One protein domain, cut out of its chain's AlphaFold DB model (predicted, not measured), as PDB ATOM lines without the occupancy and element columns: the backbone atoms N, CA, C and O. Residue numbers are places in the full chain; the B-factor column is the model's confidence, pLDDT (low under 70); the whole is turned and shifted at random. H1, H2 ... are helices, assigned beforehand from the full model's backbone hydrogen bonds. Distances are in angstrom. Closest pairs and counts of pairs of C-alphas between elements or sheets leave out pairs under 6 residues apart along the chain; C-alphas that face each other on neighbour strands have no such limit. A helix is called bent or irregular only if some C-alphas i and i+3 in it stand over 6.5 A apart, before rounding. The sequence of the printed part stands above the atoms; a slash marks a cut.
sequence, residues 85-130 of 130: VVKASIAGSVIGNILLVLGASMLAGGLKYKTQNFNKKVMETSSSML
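AT A GLANCE: This is residues 85 to 130 of the 130 residues of the protein "Cation transporter" of Clostridium perfringens (UniProt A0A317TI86). A long, gently bent helix, H1, makes the long side of an open, flat hook; beyond its end the chain folds back through residues 111 to 119 to a short helix, H2, across an empty gap from H1. The 46 printed residues hold two named helices, H1 then H2, and no named strand: all helix. The whole is loose, with a radius of gyration of the C-alphas of 13.3 A, and spans 39 by 25 by 7 A.

IN THESE COORDINATES: H1, residues 85 to 110, was assigned as one helix by its hydrogen bonds but is bent: C-alphas 98 and 101 are 6.5 A apart. Arm H1a, residues 85 to 98, begins at C-alpha 85 (210.574, 121.065, 177.368) and measures 19.9 A; arm H1b, residues 101 to 110, measures 13.7 A. H2, residues 120 to 128, measures 11.9 A and ends at C-alpha 128 (224.158, 104.252, 160.027).

HOW THE PARTS SIT: H1a and H1b are near each other, at a shallow tilt of 24 degrees. H2 is apart from both arms. In H1a, H1b and H2 every O i to N i+4 pair is within hydrogen-bond range.

THE WHOLE: The C-alphas farthest apart, of Val 85 and Lys 114, are 39.5 A apart. The printed part has no cut, and the link from H1 to H2 is short. Only residue 130 has a pLDDT under 70.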
ATOM      1  N   VAL A  85     211.662 121.961 177.787       96.25
ATOM      2  CA  VAL A  85     210.574 121.065 177.368       96.25
ATOM      3  C   VAL A  85     210.764 120.648 175.913       96.25
ATOM      4  O   VAL A  85     210.626 119.473 175.592       96.25
ATOM      5  N   VAL A  86     211.147 121.579 175.039       97.75
ATOM      6  CA  VAL A  86     211.373 121.289 173.616       97.75
ATOM      7  C   VAL A  86     212.584 120.379 173.419       97.75
ATOM      8  O   VAL A  86     212.485 119.372 172.721       97.75
ATOM      9  N   LYS A  87     213.708 120.659 174.094       97.38
ATOM     10  CA  LYS A  87     214.888 119.776 174.073       97.38
ATOM     11  C   LYS A  87     214.552 118.373 174.583       97.38
ATOM     12  O   LYS A  87     214.941 117.387 173.960       97.38
ATOM     13  N   ALA A  88     213.817 118.284 175.694       97.25
ATOM     14  CA  ALA A  88     213.386 117.011 176.257       97.25
ATOM     15  C   ALA A  88     212.425 116.263 175.320       97.25
ATOM     16  O   ALA A  88     212.559 115.052 175.169       97.25
ATOM     17  N   SER A  89     211.506 116.970 174.653       95.62
ATOM     18  CA  SER A  89     210.572 116.393 173.681       95.62
ATOM     19  C   SER A  89     211.304 115.784 172.487       95.62
ATOM     20  O   SER A  89     211.044 114.634 172.150       95.62
ATOM     21  N   ILE A  90     212.267 116.503 171.900       94.56
ATOM     22  CA  ILE A  90     213.047 116.015 170.751       94.56
ATOM     23  C   ILE A  90     213.868 114.780 171.145       94.56
ATOM     24  O   ILE A  90     213.831 113.757 170.462       94.56
ATOM     25  N   ALA A  91     214.575 114.834 172.281       95.75
ATOM     26  CA  ALA A  91     215.319 113.679 172.787       95.75
ATOM     27  C   ALA A  91     214.385 112.487 173.068       95.75
ATOM     28  O   ALA A  91     214.693 111.347 172.717       95.75
ATOM     29  N   GLY A  92     213.218 112.759 173.655       95.31
ATOM     30  CA  GLY A  92     212.174 111.775 173.913       95.31
ATOM     31  C   GLY A  92     211.611 111.145 172.638       95.31
ATOM     32  O   GLY A  92     211.391 109.940 172.627       95.31
ATOM     33  N   SER A  93     211.438 111.914 171.560       93.12
ATOM     34  CA  SER A  93     210.970 111.432 170.251       93.12
ATOM     35  C   SER A  93     211.965 110.437 169.637       93.12
ATOM     36  O   SER A  93     211.588 109.333 169.233       93.12
ATOM     37  N   VAL A  94     213.266 110.754 169.681       92.75
ATOM     38  CA  VAL A  94     214.339 109.853 169.219       92.75
ATOM     39  C   VAL A  94     214.371 108.560 170.040       92.75
ATOM     40  O   VAL A  94     214.309 107.463 169.480       92.75
ATOM     41  N   ILE A  95     214.416 108.673 171.372       95.19
ATOM     42  CA  ILE A  95     214.420 107.517 172.283       95.19
ATOM     43  C   ILE A  95     213.147 106.678 172.096       95.19
ATOM     44  O   ILE A  95     213.205 105.447 172.047       95.19
ATOM     45  N   GLY A  96     211.998 107.338 171.954       95.12
ATOM     46  CA  GLY A  96     210.699 106.716 171.746       95.12
ATOM     47  C   GLY A  96     210.668 105.871 170.479       95.12
ATOM     48  O   GLY A  96     210.253 104.717 170.527       95.12
ATOM     49  N   ASN A  97     211.173 106.385 169.361       91.62
ATOM     50  CA  ASN A  97     211.176 105.640 168.105       91.62
ATOM     51  C   ASN A  97     212.162 104.462 168.117       91.62
ATOM     52  O   ASN A  97     211.802 103.355 167.706       91.62
ATOM     53  N   ILE A  98     213.383 104.670 168.619       91.81
ATOM     54  CA  ILE A  98     214.453 103.662 168.541       91.81
ATOM     55  C   ILE A  98     214.295 102.564 169.598       91.81
ATOM     56  O   ILE A  98     214.643 101.417 169.332       91.81
ATOM     57  N   LEU A  99     213.772 102.878 170.786       94.88
ATOM     58  CA  LEU A  99     213.627 101.896 171.865       94.88
ATOM     59  C   LEU A  99     212.180 101.453 172.049       94.88
ATOM     60  O   LEU A  99     211.895 100.258 171.975       94.88
ATOM     61  N   LEU A 100     211.259 102.391 172.282       96.00
ATOM     62  CA  LEU A 100     209.886 102.047 172.655       96.00
ATOM     63  C   LEU A 100     209.107 101.469 171.470       96.00
ATOM     64  O   LEU A 100     208.604 100.353 171.563       96.00
ATOM     65  N   VAL A 101     209.014 102.197 170.356       94.69
ATOM     66  CA  VAL A 101     208.244 101.775 169.175       94.69
ATOM     67  C   VAL A 101     208.888 100.557 168.524       94.69
ATOM     68  O   VAL A 101     208.195  99.571 168.261       94.69
ATOM     69  N   LEU A 102     210.205 100.586 168.304       93.12
ATOM     70  CA  LEU A 102     210.931  99.450 167.740       93.12
ATOM     71  C   LEU A 102     210.818  98.210 168.638       93.12
ATOM     72  O   LEU A 102     210.435  97.142 168.160       93.12
ATOM     73  N   GLY A 103     211.080  98.354 169.941       95.31
ATOM     74  CA  GLY A 103     211.006  97.259 170.908       95.31
ATOM     75  C   GLY A 103     209.595  96.686 171.045       95.31
ATOM     76  O   GLY A 103     209.422  95.469 171.009       95.31
ATOM     77  N   ALA A 104     208.569  97.540 171.117       97.00
ATOM     78  CA  ALA A 104     207.175  97.104 171.144       97.00
ATOM     79  C   ALA A 104     206.772  96.386 169.848       97.00
ATOM     80  O   ALA A 104     206.063  95.383 169.901       97.00
ATOM     81  N   SER A 105     207.255  96.851 168.692       94.56
ATOM     82  CA  SER A 105     207.001  96.213 167.393       94.56
ATOM     83  C   SER A 105     207.652  94.831 167.297       94.56
ATOM     84  O   SER A 105     207.015  93.880 166.833       94.56
ATOM     85  N   MET A 106     208.894  94.695 167.776       94.75
ATOM     86  CA  MET A 106     209.593  93.408 167.874       94.75
ATOM     87  C   MET A 106     208.886  92.459 168.842       94.75
ATOM     88  O   MET A 106     208.670  91.298 168.512       94.75
ATOM     89  N   LEU A 107     208.470  92.947 170.014       96.12
ATOM     90  CA  LEU A 107     207.740  92.143 170.989       96.12
ATOM     91  C   LEU A 107     206.406  91.660 170.407       96.12
ATOM     92  O   LEU A 107     206.141  90.461 170.392       96.12
ATOM     93  N   ALA A 108     205.588  92.574 169.878       96.12
ATOM     94  CA  ALA A 108     204.273  92.256 169.330       96.12
ATOM     95  C   ALA A 108     204.352  91.295 168.133       96.12
ATOM     96  O   ALA A 108     203.563  90.355 168.040       96.12
ATOM     97  N   GLY A 109     205.318  91.489 167.230       95.81
ATOM     98  CA  GLY A 109     205.561  90.557 166.132       95.81
ATOM     99  C   GLY A 109     206.123  89.211 166.605       95.81
ATOM    100  O   GLY A 109     205.703  88.162 166.108       95.81
ATOM    101  N   GLY A 110     207.002  89.238 167.608       96.62
ATOM    102  CA  GLY A 110     207.624  88.078 168.245       96.62
ATOM    103  C   GLY A 110     206.643  87.147 168.961       96.62
ATOM    104  O   GLY A 110     206.866  85.939 169.011       96.62
ATOM    105  N   LEU A 111     205.511  87.673 169.446       96.38
ATOM    106  CA  LEU A 111     204.436  86.862 170.038       96.38
ATOM    107  C   LEU A 111     203.840  85.853 169.043       96.38
ATOM    108  O   LEU A 111     203.362  84.797 169.453       96.38
ATOM    109  N   LYS A 112     203.859  86.167 167.741       95.06
ATOM    110  CA  LYS A 112     203.346  85.287 166.679       95.06
ATOM    111  C   LYS A 112     204.461  84.574 165.914       95.06
ATOM    112  O   LYS A 112     204.291  83.418 165.531       95.06
ATOM    113  N   TYR A 113     205.582  85.251 165.667       95.06
ATOM    114  CA  TYR A 113     206.676  84.744 164.841       95.06
ATOM    115  C   TYR A 113     207.958  84.602 165.663       95.06
ATOM    116  O   TYR A 113     208.468  85.585 166.182       95.06
ATOM    117  N   LYS A 114     208.529  83.390 165.724       91.69
ATOM    118  CA  LYS A 114     209.776  83.131 166.476       91.69
ATOM    119  C   LYS A 114     210.970  83.947 165.972       91.69
ATOM    120  O   LYS A 114     211.858  84.274 166.750       91.69
ATOM    121  N   THR A 115     211.004  84.234 164.674       92.38
ATOM    122  CA  THR A 115     212.020  85.066 164.030       92.38
ATOM    123  C   THR A 115     211.346  86.007 163.037       92.38
ATOM    124  O   THR A 115     210.407  85.624 162.337       92.38
ATOM    125  N   GLN A 116     211.819  87.251 162.980       91.81
ATOM    126  CA  GLN A 116     211.362  88.265 162.031       91.81
ATOM    127  C   GLN A 116     212.537  88.635 161.123       91.81
ATOM    128  O   GLN A 116     213.608  88.991 161.610       91.81
ATOM    129  N   ASN A 117     212.354  88.514 159.808       91.56
ATOM    130  CA  ASN A 117     213.392  88.835 158.829       91.56
ATOM    131  C   ASN A 117     213.209  90.263 158.314       91.56
ATOM    132  O   ASN A 117     212.121  90.632 157.876       91.56
ATOM    133  N   PHE A 118     214.297  91.028 158.305       88.81
ATOM    134  CA  PHE A 118     214.347  92.391 157.782       88.81
ATOM    135  C   PHE A 118     215.390  92.482 156.666       88.81
ATOM    136  O   PHE A 118     216.355  91.715 156.627       88.81
ATOM    137  N   ASN A 119     215.209  93.423 155.740       90.56
ATOM    138  CA  ASN A 119     216.185  93.655 154.681       90.56
ATOM    139  C   ASN A 119     217.459  94.274 155.276       90.56
ATOM    140  O   ASN A 119     217.446  95.432 155.695       90.56
ATOM    141  N   LYS A 120     218.559  93.509 155.279       87.69
ATOM    142  CA  LYS A 120     219.845  93.925 155.861       87.69
ATOM    143  C   LYS A 120     220.362  95.241 155.285       87.69
ATOM    144  O   LYS A 120     220.753  96.109 156.047       87.69
ATOM    145  N   LYS A 121     220.284  95.429 153.963       88.19
ATOM    146  CA  LYS A 121     220.808  96.630 153.296       88.19
ATOM    147  C   LYS A 121     220.048  97.892 153.709       88.19
ATOM    148  O   LYS A 121     220.655  98.939 153.917       88.19
ATOM    149  N   VAL A 122     218.724  97.788 153.840       86.25
ATOM    150  CA  VAL A 122     217.881  98.904 154.300       86.25
ATOM    151  C   VAL A 122     218.164  99.201 155.769       86.25
ATOM    152  O   VAL A 122     218.395 100.351 156.116       86.25
ATOM    153  N   MET A 123     218.225  98.164 156.608       84.81
ATOM    154  CA  MET A 123     218.544  98.305 158.029       84.81
ATOM    155  C   MET A 123     219.908  98.956 158.259       84.81
ATOM    156  O   MET A 123     219.966  99.925 158.999       84.81
ATOM    157  N   GLU A 124     220.964  98.492 157.588       87.31
ATOM    158  CA  GLU A 124     222.324  99.043 157.703       87.31
ATOM    159  C   GLU A 124     222.401 100.505 157.250       87.31
ATOM    160  O   GLU A 124     223.055 101.330 157.890       87.31
ATOM    161  N   THR A 125     221.704 100.853 156.163       88.31
ATOM    162  CA  THR A 125     221.675 102.239 155.676       88.31
ATOM    163  C   THR A 125     220.913 103.135 156.655       88.31
ATOM    164  O   THR A 125     221.386 104.208 157.001       88.31
ATOM    165  N   SER A 126     219.755 102.695 157.155       84.00
ATOM    166  CA  SER A 126     218.954 103.476 158.102       84.00
ATOM    167  C   SER A 126     219.599 103.590 159.483       84.00
ATOM    168  O   SER A 126     219.516 104.650 160.089       84.00
ATOM    169  N   SER A 127     220.262 102.540 159.976       82.12
ATOM    170  CA  SER A 127     220.936 102.562 161.277       82.12
ATOM    171  C   SER A 127     222.226 103.370 161.271       82.12
ATOM    172  O   SER A 127     222.617 103.857 162.318       82.12
ATOM    173  N   SER A 128     222.910 103.480 160.127       84.38
ATOM    174  CA  SER A 128     224.158 104.252 160.027       84.38
ATOM    175  C   SER A 128     223.939 105.759 159.855       84.38
ATOM    176  O   SER A 128     224.877 106.527 160.045       84.38
ATOM    177  N   MET A 129     222.721 106.184 159.495       81.81
ATOM    178  CA  MET A 129     222.321 107.599 159.441       81.81
ATOM    179  C   MET A 129     221.812 108.149 160.784       81.81
ATOM    180  O   MET A 129     221.588 109.355 160.883       81.81
ATOM    181  N   LEU A 130     221.581 107.273 161.768       67.38
ATOM    182  CA  LEU A 130     221.197 107.605 163.145       67.38
ATOM    183  C   LEU A 130     222.442 107.715 164.029       67.38
ATOM    184  O   LEU A 130     222.445 108.616 164.895       67.38
TER     185      LEU A 130